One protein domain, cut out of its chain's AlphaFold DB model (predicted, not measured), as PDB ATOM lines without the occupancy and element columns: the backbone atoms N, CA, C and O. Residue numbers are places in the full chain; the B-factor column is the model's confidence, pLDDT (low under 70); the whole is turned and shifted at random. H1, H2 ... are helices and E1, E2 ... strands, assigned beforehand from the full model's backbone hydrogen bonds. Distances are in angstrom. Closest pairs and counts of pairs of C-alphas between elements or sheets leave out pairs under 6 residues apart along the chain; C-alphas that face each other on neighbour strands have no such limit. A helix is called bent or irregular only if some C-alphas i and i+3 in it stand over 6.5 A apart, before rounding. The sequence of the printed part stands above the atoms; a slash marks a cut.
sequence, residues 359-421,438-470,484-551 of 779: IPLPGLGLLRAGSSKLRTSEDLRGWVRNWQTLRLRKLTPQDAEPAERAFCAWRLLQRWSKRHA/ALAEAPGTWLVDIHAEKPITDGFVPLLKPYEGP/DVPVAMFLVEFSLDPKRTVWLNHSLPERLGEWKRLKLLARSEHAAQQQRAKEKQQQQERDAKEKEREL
ATOM      1  N   ILE A 359     150.794 190.809 193.621       88.06
ATOM      2  CA  ILE A 359     150.737 192.107 194.303       88.06
ATOM      3  C   ILE A 359     152.094 192.809 194.152       88.06
ATOM      4  O   ILE A 359     153.097 192.218 194.552       88.06
ATOM      5  N   PRO A 360     152.168 194.040 193.608       89.31
ATOM      6  CA  PRO A 360     153.432 194.759 193.489       89.31
ATOM      7  C   PRO A 360     154.029 195.019 194.876       89.31
ATOM      8  O   PRO A 360     153.379 195.624 195.737       89.31
ATOM      9  N   LEU A 361     155.262 194.552 195.065       89.25
ATOM     10  CA  LEU A 361     156.118 194.908 196.192       89.25
ATOM     11  C   LEU A 361     156.921 196.170 195.831       89.25
ATOM     12  O   LEU A 361     157.129 196.429 194.640       89.25
ATOM     13  N   PRO A 362     157.338 196.975 196.821       86.56
ATOM     14  CA  PRO A 362     158.137 198.161 196.562       86.56
ATOM     15  C   PRO A 362     159.608 197.804 196.311       86.56
ATOM     16  O   PRO A 362     160.065 196.693 196.601       86.56
ATOM     17  N   GLY A 363     160.343 198.760 195.752       85.06
ATOM     18  CA  GLY A 363     161.759 198.622 195.446       85.06
ATOM     19  C   GLY A 363     162.089 197.719 194.254       85.06
ATOM     20  O   GLY A 363     161.237 197.145 193.568       85.06
ATOM     21  N   LEU A 364     163.394 197.592 194.027       88.31
ATOM     22  CA  LEU A 364     164.005 196.827 192.951       88.31
ATOM     23  C   LEU A 364     164.793 195.649 193.535       88.31
ATOM     24  O   LEU A 364     165.541 195.792 194.505       88.31
ATOM     25  N   GLY A 365     164.625 194.479 192.925       88.31
ATOM     26  CA  GLY A 365     165.395 193.281 193.219       88.31
ATOM     27  C   GLY A 365     166.622 193.158 192.312       88.31
ATOM     28  O   GLY A 365     166.559 193.494 191.132       88.31
ATOM     29  N   LEU A 366     167.728 192.638 192.836       88.81
ATOM     30  CA  LEU A 366     168.940 192.310 192.082       88.81
ATOM     31  C   LEU A 366     169.255 190.816 192.251       88.81
ATOM     32  O   LEU A 366     169.538 190.347 193.358       88.81
ATOM     33  N   LEU A 367     169.191 190.067 191.147       87.06
ATOM     34  CA  LEU A 367     169.514 188.640 191.084       87.06
ATOM     35  C   LEU A 367     170.926 188.421 190.536       87.06
ATOM     36  O   LEU A 367     171.229 188.849 189.426       87.06
ATOM     37  N   ARG A 368     171.754 187.650 191.250       85.62
ATOM     38  CA  ARG A 368     173.040 187.158 190.732       85.62
ATOM     39  C   ARG A 368     172.933 185.694 190.326       85.62
ATOM     40  O   ARG A 368     172.432 184.879 191.107       85.62
ATOM     41  N   ALA A 369     173.431 185.355 189.137       81.62
ATOM     42  CA  ALA A 369     173.488 183.975 188.660       81.62
ATOM     43  C   ALA A 369     174.237 183.071 189.661       81.62
ATOM     44  O   ALA A 369     175.298 183.433 190.168       81.62
ATOM     45  N   GLY A 370     173.659 181.910 189.977       77.19
ATOM     46  CA  GLY A 370     174.181 180.955 190.958       77.19
ATOM     47  C   GLY A 370     173.935 181.316 192.430       77.19
ATOM     48  O   GLY A 370     174.230 180.503 193.301       77.19
ATOM     49  N   SER A 371     173.374 182.491 192.745       83.50
ATOM     50  CA  SER A 371     173.052 182.856 194.131       83.50
ATOM     51  C   SER A 371     171.659 182.378 194.557       83.50
ATOM     52  O   SER A 371     170.710 182.391 193.774       83.50
ATOM     53  N   SER A 372     171.522 182.011 195.833       85.25
ATOM     54  CA  SER A 372     170.246 181.776 196.529       85.25
ATOM     55  C   SER A 372     169.821 182.983 197.382       85.25
ATOM     56  O   SER A 372     169.150 182.835 198.404       85.25
ATOM     57  N   LYS A 373     170.239 184.195 196.993       88.56
ATOM     58  CA  LYS A 373     169.933 185.449 197.695       88.56
ATOM     59  C   LYS A 373     169.517 186.519 196.688       88.56
ATOM     60  O   LYS A 373     170.337 186.965 195.891       88.56
ATOM     61  N   LEU A 374     168.265 186.955 196.759       89.69
ATOM     62  CA  LEU A 374     167.779 188.141 196.057       89.69
ATOM     63  C   LEU A 374     168.167 189.369 196.883       89.69
ATOM     64  O   LEU A 374     167.740 189.475 198.032       89.69
ATOM     65  N   ARG A 375     168.970 190.281 196.329       88.69
ATOM     66  CA  ARG A 375     169.221 191.592 196.954       88.69
ATOM     67  C   ARG A 375     168.023 192.506 196.713       88.69
ATOM     68  O   ARG A 375     167.453 192.451 195.627       88.69
ATOM     69  N   THR A 376     167.669 193.352 197.672       90.06
ATOM     70  CA  THR A 376     166.564 194.319 197.557       90.06
ATOM     71  C   THR A 376     167.058 195.739 197.823       90.06
ATOM     72  O   THR A 376     167.999 195.937 198.590       90.06
ATOM     73  N   SER A 377     166.455 196.736 197.166       87.50
ATOM     74  CA  SER A 377     166.733 198.157 197.439       87.50
ATOM     75  C   SER A 377     165.952 198.721 198.630       87.50
ATOM     76  O   SER A 377     166.224 199.838 199.054       87.50
ATOM     77  N   GLU A 378     164.960 197.978 199.122       85.75
ATOM     78  CA  GLU A 378     164.067 198.344 200.223       85.75
ATOM     79  C   GLU A 378     163.859 197.142 201.158       85.75
ATOM     80  O   GLU A 378     164.021 195.985 200.745       85.75
ATOM     81  N   ASP A 379     163.475 197.418 202.407       87.12
ATOM     82  CA  ASP A 379     163.207 196.399 203.423       87.12
ATOM     83  C   ASP A 379     161.877 195.674 203.157       87.12
ATOM     84  O   ASP A 379     160.795 196.243 203.324       87.12
ATOM     85  N   LEU A 380     161.963 194.388 202.796       85.62
ATOM     86  CA  LEU A 380     160.809 193.513 202.560       85.62
ATOM     87  C   LEU A 380     160.341 192.719 203.798       85.62
ATOM     88  O   LEU A 380     159.405 191.919 203.686       85.62
ATOM     89  N   ARG A 381     160.915 192.932 204.990       85.00
ATOM     90  CA  ARG A 381     160.348 192.382 206.238       85.00
ATOM     91  C   ARG A 381     158.944 192.951 206.465       85.00
ATOM     92  O   ARG A 381     158.660 194.089 206.105       85.00
ATOM     93  N   GLY A 382     158.030 192.155 207.021       80.12
ATOM     94  CA  GLY A 382     156.618 192.531 207.214       80.12
ATOM     95  C   GLY A 382     155.782 192.554 205.923       80.12
ATOM     96  O   GLY A 382     154.634 192.122 205.930       80.12
ATOM     97  N   TRP A 383     156.361 192.950 204.786       82.75
ATOM     98  CA  TRP A 383     155.751 192.762 203.465       82.75
ATOM     99  C   TRP A 383     155.605 191.277 203.118       82.75
ATOM    100  O   TRP A 383     154.565 190.830 202.624       82.75
ATOM    101  N   VAL A 384     156.663 190.515 203.392       86.94
ATOM    102  CA  VAL A 384     156.851 189.136 202.944       86.94
ATOM    103  C   VAL A 384     157.247 188.246 204.129       86.94
ATOM    104  O   VAL A 384     157.862 188.702 205.094       86.94
ATOM    105  N   ARG A 385     156.867 186.968 204.071       86.06
ATOM    106  CA  ARG A 385     157.175 185.912 205.046       86.06
ATOM    107  C   ARG A 385     157.779 184.697 204.342       86.06
ATOM    108  O   ARG A 385     157.588 184.496 203.143       86.06
ATOM    109  N   ASN A 386     158.463 183.854 205.108       86.44
ATOM    110  CA  ASN A 386     159.018 182.593 204.620       86.44
ATOM    111  C   ASN A 386     157.919 181.675 204.041       86.44
ATOM    112  O   ASN A 386     156.729 181.853 204.325       86.44
ATOM    113  N   TRP A 387     158.322 180.715 203.202       82.94
ATOM    114  CA  TRP A 387     157.452 179.841 202.390       82.94
ATOM    115  C   TRP A 387     156.592 180.524 201.306       82.94
ATOM    116  O   TRP A 387     156.012 179.820 200.478       82.94
ATOM    117  N   GLN A 388     156.505 181.860 201.247       87.88
ATOM    118  CA  GLN A 388     155.770 182.549 200.177       87.88
ATOM    119  C   GLN A 388     156.492 182.468 198.816       87.88
ATOM    120  O   GLN A 388     157.719 182.367 198.736       87.88
ATOM    121  N   THR A 389     155.714 182.564 197.733       88.25
ATOM    122  CA  THR A 389     156.206 182.662 196.351       88.25
ATOM    123  C   THR A 389     156.324 184.127 195.917       88.25
ATOM    124  O   THR A 389     155.372 184.900 196.043       88.25
ATOM    125  N   LEU A 390     157.442 184.483 195.283       88.94
ATOM    126  CA  LEU A 390     157.598 185.717 194.515       88.94
ATOM    127  C   LEU A 390     157.574 185.431 193.008       88.94
ATOM    128  O   LEU A 390     158.178 184.468 192.528       88.94
ATOM    129  N   ARG A 391     156.928 186.315 192.243       88.06
ATOM    130  CA  ARG A 391     157.120 186.443 190.794       88.06
ATOM    131  C   ARG A 391     158.106 187.577 190.550       88.06
ATOM    132  O   ARG A 391     157.857 188.722 190.922       88.06
ATOM    133  N   LEU A 392     159.233 187.238 189.938       89.00
ATOM    134  CA  LEU A 392     160.309 188.161 189.597       89.00
ATOM    135  C   LEU A 392     160.254 188.428 188.093       89.00
ATOM    136  O   LEU A 392     160.080 187.498 187.307       89.00
ATOM    137  N   ARG A 393     160.386 189.688 187.677       87.50
ATOM    138  CA  ARG A 393     160.302 190.078 186.263       87.50
ATOM    139  C   ARG A 393     161.457 190.990 185.879       87.50
ATOM    140  O   ARG A 393     161.591 192.063 186.461       87.50
ATOM    141  N   LYS A 394     162.257 190.578 184.892       86.88
ATOM    142  CA  LYS A 394     163.403 191.330 184.366       86.88
ATOM    143  C   LYS A 394     162.982 192.734 183.934       86.88
ATOM    144  O   LYS A 394     162.001 192.897 183.206       86.88
ATOM    145  N   LEU A 395     163.752 193.722 184.374       83.31
ATOM    146  CA  LEU A 395     163.650 195.109 183.937       83.31
ATOM    147  C   LEU A 395     164.570 195.339 182.730       83.31
ATOM    148  O   LEU A 395     165.622 194.707 182.601       83.31
ATOM    149  N   THR A 396     164.176 196.241 181.833       80.25
ATOM    150  CA  THR A 396     165.111 196.841 180.870       80.25
ATOM    151  C   THR A 396     166.019 197.830 181.616       80.25
ATOM    152  O   THR A 396     165.641 198.287 182.697       80.25
ATOM    153  N   PRO A 397     167.198 198.208 181.082       73.56
ATOM    154  CA  PRO A 397     168.037 199.227 181.723       73.56
ATOM    155  C   PRO A 397     167.292 200.559 181.941       73.56
ATOM    156  O   PRO A 397     167.428 201.157 183.003       73.56
ATOM    157  N   GLN A 398     166.423 200.950 181.000       67.00
ATOM    158  CA  GLN A 398     165.539 202.124 181.096       67.00
ATOM    159  C   GLN A 398     164.494 202.035 182.228       67.00
ATOM    160  O   GLN A 398     163.996 203.053 182.683       67.00
ATOM    161  N   ASP A 399     164.131 200.832 182.688       67.50
ATOM    162  CA  ASP A 399     163.189 200.640 183.802       67.50
ATOM    163  C   ASP A 399     163.893 200.447 185.164       67.50
ATOM    164  O   ASP A 399     163.230 200.125 186.152       67.50
ATOM    165  N   ALA A 400     165.223 200.607 185.227       65.12
ATOM    166  CA  ALA A 400     166.052 200.383 186.422       65.12
ATOM    167  C   ALA A 400     166.766 201.657 186.943       65.12
ATOM    168  O   ALA A 400     167.612 201.584 187.851       65.12
ATOM    169  N   GLU A 401     166.436 202.821 186.371       71.00
ATOM    170  CA  GLU A 401     167.032 204.120 186.696       71.00
ATOM    171  C   GLU A 401     166.844 204.512 188.176       71.00
ATOM    172  O   GLU A 401     165.815 204.200 188.780       71.00
ATOM    173  N   PRO A 402     167.840 205.175 188.802       59.12
ATOM    174  CA  PRO A 402     167.910 205.338 190.256       59.12
ATOM    175  C   PRO A 402     166.741 206.106 190.876       59.12
ATOM    176  O   PRO A 402     166.345 205.764 191.986       59.12
ATOM    177  N   ALA A 403     166.168 207.082 190.166       58.78
ATOM    178  CA  ALA A 403     165.018 207.852 190.643       58.78
ATOM    179  C   ALA A 403     163.723 207.021 190.736       58.78
ATOM    180  O   ALA A 403     162.821 207.374 191.486       58.78
ATOM    181  N   GLU A 404     163.633 205.912 189.996       61.16
ATOM    182  CA  GLU A 404     162.360 205.239 189.696       61.16
ATOM    183  C   GLU A 404     162.234 203.855 190.366       61.16
ATOM    184  O   GLU A 404     161.196 203.190 190.280       61.16
ATOM    185  N   ARG A 405     163.294 203.418 191.068       68.81
ATOM    186  CA  ARG A 405     163.456 202.053 191.612       68.81
ATOM    187  C   ARG A 405     162.356 201.618 192.575       68.81
ATOM    188  O   ARG A 405     162.035 200.433 192.614       68.81
ATOM    189  N   ALA A 406     161.764 202.553 193.316       67.62
ATOM    190  CA  ALA A 406     160.708 202.263 194.286       67.62
ATOM    191  C   ALA A 406     159.409 201.747 193.636       67.62
ATOM    192  O   ALA A 406     158.637 201.016 194.261       67.62
ATOM    193  N   PHE A 407     159.164 202.097 192.365       78.75
ATOM    194  CA  PHE A 407     157.872 201.895 191.704       78.75
ATOM    195  C   PHE A 407     157.936 201.048 190.417       78.75
ATOM    196  O   PHE A 407     156.934 200.926 189.704       78.75
ATOM    197  N   CYS A 408     159.059 200.373 190.139       80.38
ATOM    198  CA  CYS A 408     159.236 199.488 188.975       80.38
ATOM    199  C   CYS A 408     158.104 198.446 188.821       80.38
ATOM    200  O   CYS A 408     157.572 198.249 187.722       80.38
ATOM    201  N   ALA A 409     157.685 197.803 189.919       82.56
ATOM    202  CA  ALA A 409     156.591 196.824 189.910       82.56
ATOM    203  C   ALA A 409     155.235 197.459 189.542       82.56
ATOM    204  O   ALA A 409     154.488 196.922 188.718       82.56
ATOM    205  N   TRP A 410     154.945 198.646 190.082       83.88
ATOM    206  CA  TRP A 410     153.740 199.422 189.771       83.88
ATOM    207  C   TRP A 410     153.683 199.856 188.305       83.88
ATOM    208  O   TRP A 410     152.644 199.717 187.656       83.88
ATOM    209  N   ARG A 411     154.806 200.314 187.745       78.94
ATOM    210  CA  ARG A 411     154.927 200.672 186.326       78.94
ATOM    211  C   ARG A 411     154.669 199.481 185.407       78.94
ATOM    212  O   ARG A 411     153.919 199.599 184.437       78.94
ATOM    213  N   LEU A 412     155.260 198.323 185.705       79.38
ATOM    214  CA  LEU A 412     155.045 197.100 184.928       79.38
ATOM    215  C   LEU A 412     153.586 196.630 184.984       79.38
ATOM    216  O   LEU A 412     153.053 196.208 183.957       79.38
ATOM    217  N   LEU A 413     152.926 196.773 186.137       81.88
ATOM    218  CA  LEU A 413     151.497 196.508 186.303       81.88
ATOM    219  C   LEU A 413     150.632 197.463 185.459       81.88
ATOM    220  O   LEU A 413     149.751 197.014 184.729       81.88
ATOM    221  N   GLN A 414     150.922 198.769 185.463       77.75
ATOM    222  CA  GLN A 414     150.227 199.737 184.602       77.75
ATOM    223  C   GLN A 414     150.442 199.442 183.105       77.75
ATOM    224  O   GLN A 414     149.496 199.499 182.319       77.75
ATOM    225  N   ARG A 415     151.669 199.084 182.694       77.62
ATOM    226  CA  ARG A 415     151.982 198.666 181.314       77.62
ATOM    227  C   ARG A 415     151.360 197.313 180.943       77.62
ATOM    228  O   ARG A 415     151.193 197.036 179.758       77.62
ATOM    229  N   TRP A 416     151.050 196.449 181.909       74.25
ATOM    230  CA  TRP A 416     150.230 195.253 181.693       74.25
ATOM    231  C   TRP A 416     148.774 195.665 181.440       74.25
ATOM    232  O   TRP A 416     148.240 195.372 180.372       74.25
ATOM    233  N   SER A 417     148.190 196.456 182.346       71.69
ATOM    234  CA  SER A 417     146.795 196.912 182.267       71.69
ATOM    235  C   SER A 417     146.510 197.647 180.947       71.69
ATOM    236  O   SER A 417     145.591 197.275 180.225       71.69
ATOM    237  N   LYS A 418     147.382 198.583 180.533       64.00
ATOM    238  CA  LYS A 418     147.278 199.294 179.240       64.00
ATOM    239  C   LYS A 418     147.309 198.356 178.021       64.00
ATOM    240  O   LYS A 418     146.514 198.541 177.106       64.00
ATOM    241  N   ARG A 419     148.169 197.326 178.010       60.62
ATOM    242  CA  ARG A 419     148.237 196.345 176.903       60.62
ATOM    243  C   ARG A 419     146.989 195.465 176.808       60.62
ATOM    244  O   ARG A 419     146.589 195.118 175.704       60.62
ATOM    245  N   HIS A 420     146.356 195.149 177.935       54.56
ATOM    246  CA  HIS A 420     145.118 194.365 177.973       54.56
ATOM    247  C   HIS A 420     143.831 195.213 177.885       54.56
ATOM    248  O   HIS A 420     142.740 194.645 177.853       54.56
ATOM    249  N   ALA A 421     143.931 196.547 177.820       41.12
ATOM    250  CA  ALA A 421     142.778 197.452 177.837       41.12
ATOM    251  C   ALA A 421     142.271 197.917 176.458       41.12
ATOM    252  O   ALA A 421     141.153 198.419 176.400       41.12
ATOM    253  N   ALA A 438     151.995 181.548 177.732       41.66
ATOM    254  CA  ALA A 438     152.977 182.428 177.091       41.66
ATOM    255  C   ALA A 438     153.281 183.741 177.858       41.66
ATOM    256  O   ALA A 438     154.223 184.449 177.504       41.66
ATOM    257  N   LEU A 439     152.504 184.089 178.897       43.69
ATOM    258  CA  LEU A 439     152.722 185.274 179.736       43.69
ATOM    259  C   LEU A 439     153.292 184.941 181.127       43.69
ATOM    260  O   LEU A 439     154.069 185.725 181.667       43.69
ATOM    261  N   ALA A 440     152.951 183.777 181.686       43.34
ATOM    262  CA  ALA A 440     153.596 183.209 182.869       43.34
ATOM    263  C   ALA A 440     155.019 182.717 182.542       43.34
ATOM    264  O   ALA A 440     155.938 182.935 183.328       43.34
ATOM    265  N   GLU A 441     155.202 182.143 181.350       48.75
ATOM    266  CA  GLU A 441     156.485 181.765 180.746       48.75
ATOM    267  C   GLU A 441     157.081 182.892 179.865       48.75
ATOM    268  O   GLU A 441     157.976 182.640 179.059       48.75
ATOM    269  N   ALA A 442     156.606 184.144 179.978       57.12
ATOM    270  CA  ALA A 442     157.154 185.251 179.185       57.12
ATOM    271  C   ALA A 442     158.659 185.433 179.466       57.12
ATOM    272  O   ALA A 442     159.042 185.502 180.641       57.12
ATOM    273  N   PRO A 443     159.514 185.578 178.433       58.09
ATOM    274  CA  PRO A 443     160.966 185.582 178.594       58.09
ATOM    275  C   PRO A 443     161.425 186.671 179.572       58.09
ATOM    276  O   PRO A 443     161.123 187.853 179.406       58.09
ATOM    277  N   GLY A 444     162.151 186.256 180.615       70.06
ATOM    278  CA  GLY A 444     162.542 187.124 181.729       70.06
ATOM    279  C   GLY A 444     161.514 187.226 182.864       70.06
ATOM    280  O   GLY A 444     161.599 188.157 183.662       70.06
ATOM    281  N   THR A 445     160.552 186.304 182.957       79.81
ATOM    282  CA  THR A 445     159.667 186.145 184.125       79.81
ATOM    283  C   THR A 445     160.011 184.846 184.846       79.81
ATOM    284  O   THR A 445     160.173 183.807 184.211       79.81
ATOM    285  N   TRP A 446     160.116 184.892 186.173       82.06
ATOM    286  CA  TRP A 446     160.478 183.749 187.014       82.06
ATOM    287  C   TRP A 446     159.544 183.636 188.218       82.06
ATOM    288  O   TRP A 446     159.076 184.641 188.753       82.06
ATOM    289  N   LEU A 447     159.304 182.406 188.671       85.56
ATOM    290  CA  LEU A 447     158.629 182.100 189.932       85.56
ATOM    291  C   LEU A 447     159.643 181.476 190.887       85.56
ATOM    292  O   LEU A 447     160.285 180.484 190.541       85.56
ATOM    293  N   VAL A 448     159.793 182.061 192.074       87.31
ATOM    294  CA  VAL A 448     160.788 181.646 193.069       87.31
ATOM    295  C   VAL A 448     160.145 181.603 194.448       87.31
ATOM    296  O   VAL A 448     159.362 182.482 194.801       87.31
ATOM    297  N   ASP A 449     160.481 180.586 195.233       88.75
ATOM    298  CA  ASP A 449     159.960 180.398 196.588       88.75
ATOM    299  C   ASP A 449     160.998 180.813 197.627       88.75
ATOM    300  O   ASP A 449     162.204 180.616 197.440       88.75
ATOM    301  N   ILE A 450     160.526 181.406 198.720       88.50
ATOM    302  CA  ILE A 450     161.371 181.902 199.807       88.50
ATOM    303  C   ILE A 450     161.728 180.751 200.741       88.50
ATOM    304  O   ILE A 450     160.893 179.908 201.072       88.50
ATOM    305  N   HIS A 451     162.988 180.722 201.169       88.81
ATOM    306  CA  HIS A 451     163.527 179.671 202.021       88.81
ATOM    307  C   HIS A 451     162.744 179.544 203.339       88.81
ATOM    308  O   HIS A 451     162.420 180.545 203.971       88.81
ATOM    309  N   ALA A 452     162.494 178.309 203.780       84.75
ATOM    310  CA  ALA A 452     161.698 178.009 204.972       84.75
ATOM    311  C   ALA A 452     162.266 178.629 206.264       84.75
ATOM    312  O   ALA A 452     161.568 179.350 206.971       84.75
ATOM    313  N   GLU A 453     163.543 178.366 206.556       84.19
ATOM    314  CA  GLU A 453     164.141 178.641 207.879       84.19
ATOM    315  C   GLU A 453     165.012 179.905 207.944       84.19
ATOM    316  O   GLU A 453     165.370 180.359 209.027       84.19
ATOM    317  N   LYS A 454     165.417 180.467 206.799       87.81
ATOM    318  CA  LYS A 454     166.393 181.569 206.769       87.81
ATOM    319  C   LYS A 454     165.663 182.903 206.960       87.81
ATOM    320  O   LYS A 454     164.651 183.109 206.289       87.81
ATOM    321  N   PRO A 455     166.135 183.807 207.834       86.56
ATOM    322  CA  PRO A 455     165.473 185.088 208.056       86.56
ATOM    323  C   PRO A 455     165.608 186.014 206.838       86.56
ATOM    324  O   PRO A 455     166.620 186.001 206.135       86.56
ATOM    325  N   ILE A 456     164.587 186.844 206.622       86.56
ATOM    326  CA  ILE A 456     164.613 187.970 205.679       86.56
ATOM    327  C   ILE A 456     165.309 189.152 206.374       86.56
ATOM    328  O   ILE A 456     164.995 189.457 207.526       86.56
ATOM    329  N   THR A 457     166.241 189.821 205.692       88.50
ATOM    330  CA  THR A 457     166.976 190.987 206.223       88.50
ATOM    331  C   THR A 457     166.757 192.231 205.360       88.50
ATOM    332  O   THR A 457     166.275 192.119 204.235       88.50
ATOM    333  N   ASP A 458     167.141 193.407 205.872       82.44
ATOM    334  CA  ASP A 458     166.890 194.747 205.299       82.44
ATOM    335  C   ASP A 458     167.198 194.914 203.800       82.44
ATOM    336  O   ASP A 458     166.640 195.797 203.156       82.44
ATOM    337  N   GLY A 459     168.092 194.090 203.242       84.94
ATOM    338  CA  GLY A 459     168.480 194.131 201.830       84.94
ATOM    339  C   GLY A 459     168.600 192.763 201.154       84.94
ATOM    340  O   GLY A 459     169.200 192.687 200.079       84.94
ATOM    341  N   PHE A 460     168.118 191.673 201.774       88.25
ATOM    342  CA  PHE A 460     168.225 190.321 201.208       88.25
ATOM    343  C   PHE A 460     167.026 189.416 201.544       88.25
ATOM    344  O   PHE A 460     166.705 189.180 202.711       88.25
ATOM    345  N   VAL A 461     166.459 188.784 200.512       89.69
ATOM    346  CA  VAL A 461     165.490 187.682 200.634       89.69
ATOM    347  C   VAL A 461     166.183 186.347 200.303       89.69
ATOM    348  O   VAL A 461     166.758 186.215 199.213       89.69
ATOM    349  N   PRO A 462     166.152 185.339 201.197       90.62
ATOM    350  CA  PRO A 462     166.730 184.023 200.936       90.62
ATOM    351  C   PRO A 462     165.808 183.179 200.043       90.62
ATOM    352  O   PRO A 462     164.628 182.993 200.332       90.62
ATOM    353  N   LEU A 463     166.360 182.625 198.966       89.25
ATOM    354  CA  LEU A 463     165.634 181.834 197.970       89.25
ATOM    355  C   LEU A 463     165.814 180.334 198.238       89.25
ATOM    356  O   LEU A 463     166.895 179.892 198.635       89.25
ATOM    357  N   LEU A 464     164.770 179.537 198.000       86.44
ATOM    358  CA  LEU A 464     164.795 178.080 198.180       86.44
ATOM    359  C   LEU A 464     165.669 177.374 197.129       86.44
ATOM    360  O   LEU A 464     166.347 176.397 197.440       86.44
ATOM    361  N   LYS A 465     165.676 177.879 195.890       85.38
ATOM    362  CA  LYS A 465     166.541 177.415 194.795       85.38
ATOM    363  C   LYS A 465     167.442 178.564 194.322       85.38
ATOM    364  O   LYS A 465     166.989 179.710 194.333       85.38
ATOM    365  N   PRO A 466     168.698 178.295 193.919       82.19
ATOM    366  CA  PRO A 466     169.559 179.318 193.337       82.19
ATOM    367  C   PRO A 466     169.023 179.768 191.973       82.19
ATOM    368  O   PRO A 466     168.402 178.991 191.247       82.19
ATOM    369  N   TYR A 467     169.286 181.021 191.606       80.25
ATOM    370  CA  TYR A 467     168.922 181.550 190.294       80.25
ATOM    371  C   TYR A 467     169.905 181.062 189.219       80.25
ATOM    372  O   TYR A 467     171.000 181.608 189.059       80.25
ATOM    373  N   GLU A 468     169.519 180.031 188.467       67.38
ATOM    374  CA  GLU A 468     170.207 179.634 187.237       67.38
ATOM    375  C   GLU A 468     169.802 180.599 186.106       67.38
ATOM    376  O   GLU A 468     168.679 180.571 185.604       67.38
ATOM    377  N   GLY A 469     170.709 181.519 185.761       63.12
ATOM    378  CA  GLY A 469     170.480 182.528 184.726       63.12
ATOM    379  C   GLY A 469     170.509 181.957 183.297       63.12
ATOM    380  O   GLY A 469     170.978 180.839 183.084       63.12
ATOM    381  N   PRO A 470     170.042 182.721 182.292       55.75
ATOM    382  CA  PRO A 470     169.975 182.265 180.904       55.75
ATOM    383  C   PRO A 470     171.369 182.200 180.248       55.75
ATOM    384  O   PRO A 470     171.801 183.144 179.591       55.75
ATOM    385  N   ASP A 484     174.564 191.720 187.988       82.19
ATOM    386  CA  ASP A 484     173.380 191.672 188.843       82.19
ATOM    387  C   ASP A 484     172.148 192.071 188.010       82.19
ATOM    388  O   ASP A 484     172.008 193.218 187.588       82.19
ATOM    389  N   VAL A 485     171.249 191.118 187.758       86.00
ATOM    390  CA  VAL A 485     170.067 191.308 186.905       86.00
ATOM    391  C   VAL A 485     168.980 192.075 187.673       86.00
ATOM    392  O   VAL A 485     168.489 191.551 188.680       86.00
ATOM    393  N   PRO A 486     168.544 193.262 187.205       88.38
ATOM    394  CA  PRO A 486     167.467 194.011 187.840       88.38
ATOM    395  C   PRO A 486     166.105 193.361 187.566       88.38
ATOM    396  O   PRO A 486     165.754 193.053 186.422       88.38
ATOM    397  N   VAL A 487     165.322 193.173 188.628       88.81
ATOM    398  CA  VAL A 487     163.978 192.593 188.585       88.81
ATOM    399  C   VAL A 487     162.981 193.399 189.413       88.81
ATOM    400  O   VAL A 487     163.277 193.843 190.519       88.81
ATOM    401  N   ALA A 488     161.760 193.539 188.906       89.50
ATOM    402  CA  ALA A 488     160.615 193.922 189.721       89.50
ATOM    403  C   ALA A 488     160.050 192.700 190.454       89.50
ATOM    404  O   ALA A 488     160.106 191.577 189.942       89.50
ATOM    405  N   MET A 489     159.482 192.939 191.634       90.62
ATOM    406  CA  MET A 489     159.047 191.906 192.569       90.62
ATOM    407  C   MET A 489     157.530 191.973 192.780       90.62
ATOM    408  O   MET A 489     156.974 193.039 193.046       90.62
ATOM    409  N   PHE A 490     156.863 190.825 192.683       89.94
ATOM    410  CA  PHE A 490     155.434 190.687 192.952       89.94
ATOM    411  C   PHE A 490     155.203 189.522 193.918       89.94
ATOM    412  O   PHE A 490     155.712 188.423 193.685       89.94
ATOM    413  N   LEU A 491     154.426 189.731 194.980       89.69
ATOM    414  CA  LEU A 491     154.001 188.649 195.865       89.69
ATOM    415  C   LEU A 491     152.902 187.834 195.176       89.69
ATOM    416  O   LEU A 491     151.876 188.386 194.765       89.69
ATOM    417  N   VAL A 492     153.108 186.524 195.049       87.50
ATOM    418  CA  VAL A 492     152.130 185.607 194.459       87.50
ATOM    419  C   VAL A 492     151.376 184.916 195.580       87.50
ATOM    420  O   VAL A 492     151.928 184.092 196.299       87.50
ATOM    421  N   GLU A 493     150.093 185.239 195.697       82.50
ATOM    422  CA  GLU A 493     149.176 184.600 196.648       82.50
ATOM    423  C   GLU A 493     148.322 183.508 195.976       82.50
ATOM    424  O   GLU A 493     147.724 182.680 196.654       82.50
ATOM    425  N   PHE A 494     148.272 183.467 194.639       81.69
ATOM    426  CA  PHE A 494     147.542 182.452 193.881       81.69
ATOM    427  C   PHE A 494     148.256 182.102 192.568       81.69
ATOM    428  O   PHE A 494     148.719 182.991 191.855       81.69
ATOM    429  N   SER A 495     148.331 180.809 192.237       80.06
ATOM    430  CA  SER A 495     148.991 180.306 191.024       80.06
ATOM    431  C   SER A 495     147.993 179.919 189.930       80.06
ATOM    432  O   SER A 495     147.034 179.175 190.168       80.06
ATOM    433  N   LEU A 496     148.281 180.358 188.702       74.38
ATOM    434  CA  LEU A 496     147.632 179.838 187.497       74.38
ATOM    435  C   LEU A 496     148.015 178.373 187.234       74.38
ATOM    436  O   LEU A 496     147.166 177.600 186.797       74.38
ATOM    437  N   ASP A 497     149.246 177.977 187.564       72.50
ATOM    438  CA  ASP A 497     149.746 176.620 187.349       72.50
ATOM    439  C   ASP A 497     149.127 175.652 188.374       72.50
ATOM    440  O   ASP A 497     149.397 175.784 189.574       72.50
ATOM    441  N   PRO A 498     148.339 174.641 187.954       67.25
ATOM    442  CA  PRO A 498     147.670 173.729 188.884       67.25
ATOM    443  C   PRO A 498     148.642 172.797 189.616       67.25
ATOM    444  O   PRO A 498     148.318 172.306 190.691       67.25
ATOM    445  N   LYS A 499     149.841 172.582 189.058       69.69
ATOM    446  CA  LYS A 499     150.898 171.728 189.624       69.69
ATOM    447  C   LYS A 499     151.756 172.424 190.690       69.69
ATOM    448  O   LYS A 499     152.619 171.777 191.272       69.69
ATOM    449  N   ARG A 500     151.575 173.733 190.917       70.38
ATOM    450  CA  ARG A 500     152.449 174.536 191.784       70.38
ATOM    451  C   ARG A 500     151.659 175.116 192.954       70.38
ATOM    452  O   ARG A 500     150.961 176.120 192.809       70.38
ATOM    453  N   THR A 501     151.771 174.462 194.106       63.03
ATOM    454  CA  THR A 501     151.208 174.936 195.374       63.03
ATOM    455  C   THR A 501     151.856 176.260 195.785       63.03
ATOM    456  O   THR A 501     153.060 176.456 195.630       63.03
ATOM    457  N   VAL A 502     151.041 177.189 196.287       71.31
ATOM    458  CA  VAL A 502     151.473 178.494 196.802       71.31
ATOM    459  C   VAL A 502     150.963 178.614 198.230       71.31
ATOM    460  O   VAL A 502     149.766 178.449 198.473       71.31
ATOM    461  N   TRP A 503     151.863 178.881 199.173       63.47
ATOM    462  CA  TRP A 503     151.529 178.964 200.592       63.47
ATOM    463  C   TRP A 503     150.926 180.334 200.933       63.47
ATOM    464  O   TRP A 503     151.599 181.366 200.897       63.47
ATOM    465  N   LEU A 504     149.632 180.333 201.262       63.06
ATOM    466  CA  LEU A 504     148.813 181.519 201.536       63.06
ATOM    467  C   LEU A 504     149.078 182.128 202.929       63.06
ATOM    468  O   LEU A 504     148.206 182.174 203.793       63.06
ATOM    469  N   ASN A 505     150.282 182.659 203.141       59.97
ATOM    470  CA  ASN A 505     150.604 183.412 204.355       59.97
ATOM    471  C   ASN A 505     150.043 184.849 204.294       59.97
ATOM    472  O   ASN A 505     150.205 185.563 203.304       59.97
ATOM    473  N   HIS A 506     149.387 185.293 205.368       60.78
ATOM    474  CA  HIS A 506     148.735 186.606 205.474       60.78
ATOM    475  C   HIS A 506     149.686 187.699 206.007       60.78
ATOM    476  O   HIS A 506     149.455 188.235 207.083       60.78
ATOM    477  N   SER A 507     150.749 188.044 205.269       61.38
ATOM    478  CA  SER A 507     151.686 189.123 205.651       61.38
ATOM    479  C   SER A 507     151.129 190.532 205.397       61.38
ATOM    480  O   SER A 507     151.078 191.375 206.287       61.38
ATOM    481  N   LEU A 508     150.630 190.780 204.184       66.19
ATOM    482  CA  LEU A 508     150.240 192.119 203.726       66.19
ATOM    483  C   LEU A 508     149.118 192.868 204.482       66.19
ATOM    484  O   LEU A 508     149.080 194.090 204.325       66.19
ATOM    485  N   PRO A 509     148.207 192.257 205.274       64.19
ATOM    486  CA  PRO A 509     147.264 193.031 206.086       64.19
ATOM    487  C   PRO A 509     147.953 194.025 207.031       64.19
ATOM    488  O   PRO A 509     147.451 195.133 207.202       64.19
ATOM    489  N   GLU A 510     149.118 193.660 207.572       67.81
ATOM    490  CA  GLU A 510     149.868 194.434 208.573       67.81
ATOM    491  C   GLU A 510     150.442 195.740 207.996       67.81
ATOM    492  O   GLU A 510     150.446 196.763 208.674       67.81
ATOM    493  N   ARG A 511     150.838 195.746 206.713       74.31
ATOM    494  CA  ARG A 511     151.346 196.932 205.987       74.31
ATOM    495  C   ARG A 511     150.376 197.473 204.924       74.31
ATOM    496  O   ARG A 511     150.760 198.244 204.045       74.31
ATOM    497  N   LEU A 512     149.084 197.131 205.001       79.06
ATOM    498  CA  LEU A 512     148.084 197.548 204.003       79.06
ATOM    499  C   LEU A 512     147.911 199.080 203.916       79.06
ATOM    500  O   LEU A 512     147.586 199.600 202.846       79.06
ATOM    501  N   GLY A 513     148.133 199.809 205.015       79.50
ATOM    502  CA  GLY A 513     148.138 201.279 205.034       79.50
ATOM    503  C   GLY A 513     149.318 201.870 204.256       79.50
ATOM    504  O   GLY A 513     149.121 202.684 203.352       79.50
ATOM    505  N   GLU A 514     150.532 201.393 204.537       82.12
ATOM    506  CA  GLU A 514     151.759 201.771 203.821       82.12
ATOM    507  C   GLU A 514     151.647 201.456 202.325       82.12
ATOM    508  O   GLU A 514     151.957 202.296 201.482       82.12
ATOM    509  N   TRP A 515     151.106 200.287 201.976       83.19
ATOM    510  CA  TRP A 515     150.898 199.886 200.587       83.19
ATOM    511  C   TRP A 515     149.940 200.825 199.839       83.19
ATOM    512  O   TRP A 515     150.189 201.188 198.689       83.19
ATOM    513  N   LYS A 516     148.861 201.282 200.496       83.00
ATOM    514  CA  LYS A 516     147.954 202.300 199.938       83.00
ATOM    515  C   LYS A 516     148.646 203.658 199.771       83.00
ATOM    516  O   LYS A 516     148.409 204.318 198.761       83.00
ATOM    517  N   ARG A 517     149.521 204.055 200.704       84.69
ATOM    518  CA  ARG A 517     150.341 205.277 200.596       84.69
ATOM    519  C   ARG A 517     151.304 205.193 199.407       84.69
ATOM    520  O   ARG A 517     151.315 206.097 198.577       84.69
ATOM    521  N   LEU A 518     152.037 204.089 199.263       81.75
ATOM    522  CA  LEU A 518     152.940 203.845 198.131       81.75
ATOM    523  C   LEU A 518     152.187 203.806 196.792       81.75
ATOM    524  O   LEU A 518     152.642 204.390 195.813       81.75
ATOM    525  N   LYS A 519     150.988 203.209 196.755       82.69
ATOM    526  CA  LYS A 519     150.095 203.241 195.585       82.69
ATOM    527  C   LYS A 519     149.672 204.660 195.190       82.69
ATOM    528  O   LYS A 519     149.513 204.931 194.001       82.69
ATOM    529  N   LEU A 520     149.441 205.540 196.165       84.12
ATOM    530  CA  LEU A 520     149.096 206.939 195.913       84.12
ATOM    531  C   LEU A 520     150.306 207.705 195.362       84.12
ATOM    532  O   LEU A 520     150.173 208.368 194.337       84.12
ATOM    533  N   LEU A 521     151.487 207.524 195.963       83.44
ATOM    534  CA  LEU A 521     152.742 208.132 195.503       83.44
ATOM    535  C   LEU A 521     153.099 207.708 194.066       83.44
ATOM    536  O   LEU A 521     153.361 208.560 193.223       83.44
ATOM    537  N   ALA A 522     152.979 206.416 193.740       79.88
ATOM    538  CA  ALA A 522     153.181 205.896 192.383       79.88
ATOM    539  C   ALA A 522     152.193 206.471 191.341       79.88
ATOM    540  O   ALA A 522     152.448 206.413 190.135       79.88
ATOM    541  N   ARG A 523     151.038 206.994 191.780       81.12
ATOM    542  CA  ARG A 523     150.057 207.674 190.919       81.12
ATOM    543  C   ARG A 523     150.363 209.162 190.768       81.12
ATOM    544  O   ARG A 523     150.279 209.659 189.650       81.12
ATOM    545  N   SER A 524     150.727 209.860 191.846       84.56
ATOM    546  CA  SER A 524     151.097 211.278 191.772       84.56
ATOM    547  C   SER A 524     152.407 211.488 191.010       84.56
ATOM    548  O   SER A 524     152.497 212.418 190.216       84.56
ATOM    549  N   GLU A 525     153.384 210.588 191.158       81.75
ATOM    550  CA  GLU A 525     154.598 210.611 190.337       81.75
ATOM    551  C   GLU A 525     154.269 210.394 188.852       81.75
ATOM    552  O   GLU A 525     154.697 211.179 188.012       81.75
ATOM    553  N   HIS A 526     153.452 209.387 188.513       74.88
ATOM    554  CA  HIS A 526     153.020 209.143 187.128       74.88
ATOM    555  C   HIS A 526     152.281 210.351 186.524       74.88
ATOM    556  O   HIS A 526     152.539 210.700 185.372       74.88
ATOM    557  N   ALA A 527     151.438 211.040 187.301       82.62
ATOM    558  CA  ALA A 527     150.781 212.275 186.872       82.62
ATOM    559  C   ALA A 527     151.795 213.405 186.594       82.62
ATOM    560  O   ALA A 527     151.756 214.006 185.520       82.62
ATOM    561  N   ALA A 528     152.760 213.621 187.494       85.06
ATOM    562  CA  ALA A 528     153.840 214.590 187.303       85.06
ATOM    563  C   ALA A 528     154.752 214.235 186.111       85.06
ATOM    564  O   ALA A 528     155.170 215.117 185.362       85.06
ATOM    565  N   GLN A 529     155.026 212.947 185.868       79.69
ATOM    566  CA  GLN A 529     155.735 212.489 184.669       79.69
ATOM    567  C   GLN A 529     154.929 212.780 183.390       79.69
ATOM    568  O   GLN A 529     155.512 213.188 182.387       79.69
ATOM    569  N   GLN A 530     153.597 212.636 183.409       82.00
ATOM    570  CA  GLN A 530     152.745 212.999 182.269       82.00
ATOM    571  C   GLN A 530     152.666 214.513 182.029       82.00
ATOM    572  O   GLN A 530     152.584 214.921 180.872       82.00
ATOM    573  N   GLN A 531     152.714 215.339 183.077       88.00
ATOM    574  CA  GLN A 531     152.826 216.798 182.949       88.00
ATOM    575  C   GLN A 531     154.166 217.176 182.303       88.00
ATOM    576  O   GLN A 531     154.166 217.728 181.206       88.00
ATOM    577  N   ARG A 532     155.290 216.697 182.855       88.56
ATOM    578  CA  ARG A 532     156.642 216.882 182.289       88.56
ATOM    579  C   ARG A 532     156.783 216.392 180.846       88.56
ATOM    580  O   ARG A 532     157.532 216.974 180.065       88.56
ATOM    581  N   ALA A 533     156.089 215.316 180.470       86.69
ATOM    582  CA  ALA A 533     156.073 214.825 179.093       86.69
ATOM    583  C   ALA A 533     155.305 215.771 178.151       86.69
ATOM    584  O   ALA A 533     155.802 216.076 177.070       86.69
ATOM    585  N   LYS A 534     154.139 216.281 178.574       94.00
ATOM    586  CA  LYS A 534     153.373 217.287 177.819       94.00
ATOM    587  C   LYS A 534     154.130 218.607 177.696       94.00
ATOM    588  O   LYS A 534     154.167 219.165 176.611       94.00
ATOM    589  N   GLU A 535     154.762 219.072 178.770       94.75
ATOM    590  CA  GLU A 535     155.621 220.264 178.781       94.75
ATOM    591  C   GLU A 535     156.766 220.121 177.767       94.75
ATOM    592  O   GLU A 535     156.979 221.014 176.952       94.75
ATOM    593  N   LYS A 536     157.442 218.962 177.733       95.12
ATOM    594  CA  LYS A 536     158.485 218.673 176.735       95.12
ATOM    595  C   LYS A 536     157.956 218.621 175.300       95.12
ATOM    596  O   LYS A 536     158.623 219.151 174.419       95.12
ATOM    597  N   GLN A 537     156.779 218.037 175.054       93.12
ATOM    598  CA  GLN A 537     156.160 218.071 173.719       93.12
ATOM    599  C   GLN A 537     155.781 219.498 173.310       93.12
ATOM    600  O   GLN A 537     156.101 219.916 172.204       93.12
ATOM    601  N   GLN A 538     155.180 220.280 174.209       94.69
ATOM    602  CA  GLN A 538     154.846 221.682 173.948       94.69
ATOM    603  C   GLN A 538     156.086 222.544 173.709       94.69
ATOM    604  O   GLN A 538     156.010 223.478 172.917       94.69
ATOM    605  N   GLN A 539     157.215 222.252 174.359       94.75
ATOM    606  CA  GLN A 539     158.477 222.920 174.053       94.75
ATOM    607  C   GLN A 539     158.987 222.507 172.668       94.75
ATOM    608  O   GLN A 539     159.230 223.376 171.845       94.75
ATOM    609  N   GLN A 540     159.017 221.209 172.348       94.69
ATOM    610  CA  GLN A 540     159.407 220.724 171.015       94.69
ATOM    611  C   GLN A 540     158.534 221.306 169.887       94.69
ATOM    612  O   GLN A 540     159.048 221.617 168.817       94.69
ATOM    613  N   GLU A 541     157.234 221.507 170.121       95.69
ATOM    614  CA  GLU A 541     156.332 222.189 169.185       95.69
ATOM    615  C   GLU A 541     156.617 223.695 169.049       95.69
ATOM    616  O   GLU A 541     156.389 224.251 167.975       95.69
ATOM    617  N   ARG A 542     157.104 224.366 170.104       96.19
ATOM    618  CA  ARG A 542     157.566 225.765 170.040       96.19
ATOM    619  C   ARG A 542     158.881 225.846 169.274       96.19
ATOM    620  O   ARG A 542     158.924 226.551 168.275       96.19
ATOM    621  N   ASP A 543     159.876 225.051 169.664       96.31
ATOM    622  CA  ASP A 543     161.196 224.974 169.027       96.31
ATOM    623  C   ASP A 543     161.079 224.651 167.523       96.31
ATOM    624  O   ASP A 543     161.842 225.158 166.704       96.31
ATOM    625  N   ALA A 544     160.116 223.801 167.138       95.88
ATOM    626  CA  ALA A 544     159.838 223.473 165.741       95.88
ATOM    627  C   ALA A 544     159.198 224.646 164.976       95.88
ATOM    628  O   ALA A 544     159.622 224.938 163.861       95.88
ATOM    629  N   LYS A 545     158.218 225.342 165.570       96.44
ATOM    630  CA  LYS A 545     157.580 226.535 164.976       96.44
ATOM    631  C   LYS A 545     158.528 227.732 164.903       96.44
ATOM    632  O   LYS A 545     158.396 228.558 164.006       96.44
ATOM    633  N   GLU A 546     159.470 227.834 165.833       95.56
ATOM    634  CA  GLU A 546     160.539 228.831 165.824       95.56
ATOM    635  C   GLU A 546     161.500 228.566 164.662       95.56
ATOM    636  O   GLU A 546     161.637 229.422 163.794       95.56
ATOM    637  N   LYS A 547     162.008 227.335 164.526       95.69
ATOM    638  CA  LYS A 547     162.833 226.922 163.375       95.69
ATOM    639  C   LYS A 547     162.115 227.051 162.035       95.69
ATOM    640  O   LYS A 547     162.734 227.405 161.039       95.69
ATOM    641  N   GLU A 548     160.810 226.796 161.984       95.12
ATOM    642  CA  GLU A 548     160.019 227.027 160.772       95.12
ATOM    643  C   GLU A 548     159.963 228.520 160.404       95.12
ATOM    644  O   GLU A 548     160.063 228.869 159.229       95.12
ATOM    645  N   ARG A 549     159.857 229.418 161.393       95.62
ATOM    646  CA  ARG A 549     159.924 230.874 161.180       95.62
ATOM    647  C   ARG A 549     161.322 231.328 160.764       95.62
ATOM    648  O   ARG A 549     161.419 232.131 159.844       95.62
ATOM    649  N   GLU A 550     162.378 230.798 161.381       95.00
ATOM    650  CA  GLU A 550     163.770 231.060 160.986       95.00
ATOM    651  C   GLU A 550     164.017 230.644 159.528       95.00
ATOM    652  O   GLU A 550     164.531 231.433 158.740       95.00
ATOM    653  N   LEU A 551     163.586 229.438 159.137       94.69
ATOM    654  CA  LEU A 551     163.718 228.942 157.765       94.69
ATOM    655  C   LEU A 551     162.930 229.794 156.760       94.69
ATOM    656  O   LEU A 551     163.475 230.134 155.711       94.69
TER     657      LEU A 551
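What this domain is: This is residues 359 to 421, 438 to 470 and 484 to 551 of the 779 residues of the protein "WW domain-containing protein" of Nothophytophthora sp. Chile5 (UniProt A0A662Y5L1). A strongly curled sheet of six strands, like part of a barrel, makes the body, with the helix H1 across one face of it; from this body the far part of the very long helix H2, residues 527 to 551, sticks out as an arm and makes the length. The last turns of H1, residues 414 to 421, also stick out. The printed part has 164 residues, with two named helices and six named strands in the order E1 E2 E3 H1 E4 E5 E6 H2, of mixed class; the sheet runs E4 E3 E6 E1 E2 E5, all antiparallel. The whole is loose, with a radius of gyration of the C-alphas of 19.2 A, and spans 70 by 38 by 31 A.

Where its parts are: E1, residues 365 to 367, begins at C-alpha 365 at (165.395, 193.281, 193.219) and measures 6.6 A. E2, residues 373 to 376, measures 9.5 A, and E3, residues 389 to 394, 16.4 A. H1, residues 405 to 421, measures 25.3 A and is irregular: C-alphas 406 and 409 are 8.1 A apart. E4, residues 445 to 449, measures 13.7 A, and E5, residues 460 to 462, 6.5 A. E6, residues 485 to 492, measures 20.3 A and bends by 50 degrees at residue 488. H2, residues 512 to 551, measures 58.0 A and ends at C-alpha 551 at (163.718, 228.942, 157.765).

How they stand to each other: The sheet is strongly twisted, with E4 and E5 as edge strands. E1 and E2 form a hairpin, with N 366 and O 375 2.8 A apart. E2 and E5 have N 461 and O 374 at 2.9 A. E6 is staggered: its residues 485 to 487 pair with E1, N 487 and O 365 at 2.8 A, and its residues 487 to 492 with E3, N 391 and O 490 at 2.8 A. E4 and E3 have N 446 and O 392 at 2.8 A. H1 and the sheet make two layers, a helix on one face of a sheet, at a height over the sheet of 10.9 A. H1 lies only just over E6, with 3 of its C-alphas falling there, and runs across the strands, at 64 degrees to E6 on the local plane; their closest C-alphas, of Ala 409 and Ala 488, are 5.0 A apart. H2 is not on the sheet. H1 and H2 only just touch, with 3 pairs of C-alphas within 8 A, the closest those of Phe 407 and Ala 522 at 6.2 A, and are about perpendicular at 76 degrees. Of the O i to N i+4 pairs, 10 of 13 in H1 and 35 of 36 in H2 are within hydrogen-bond range.

The domain as a whole: The C-alphas farthest apart, of Glu 453 and Leu 551, are 71.0 A apart. Residues 422 to 437 and 471 to 483 are not printed, with gaps of 18.2 A and 12.8 A between C-alphas. The links E2 to E3 and E6 to H2 are long. The mean pLDDT of the printed part is 80.4; 32 residues are under 70, among them 438 to 443 and 503 to 510.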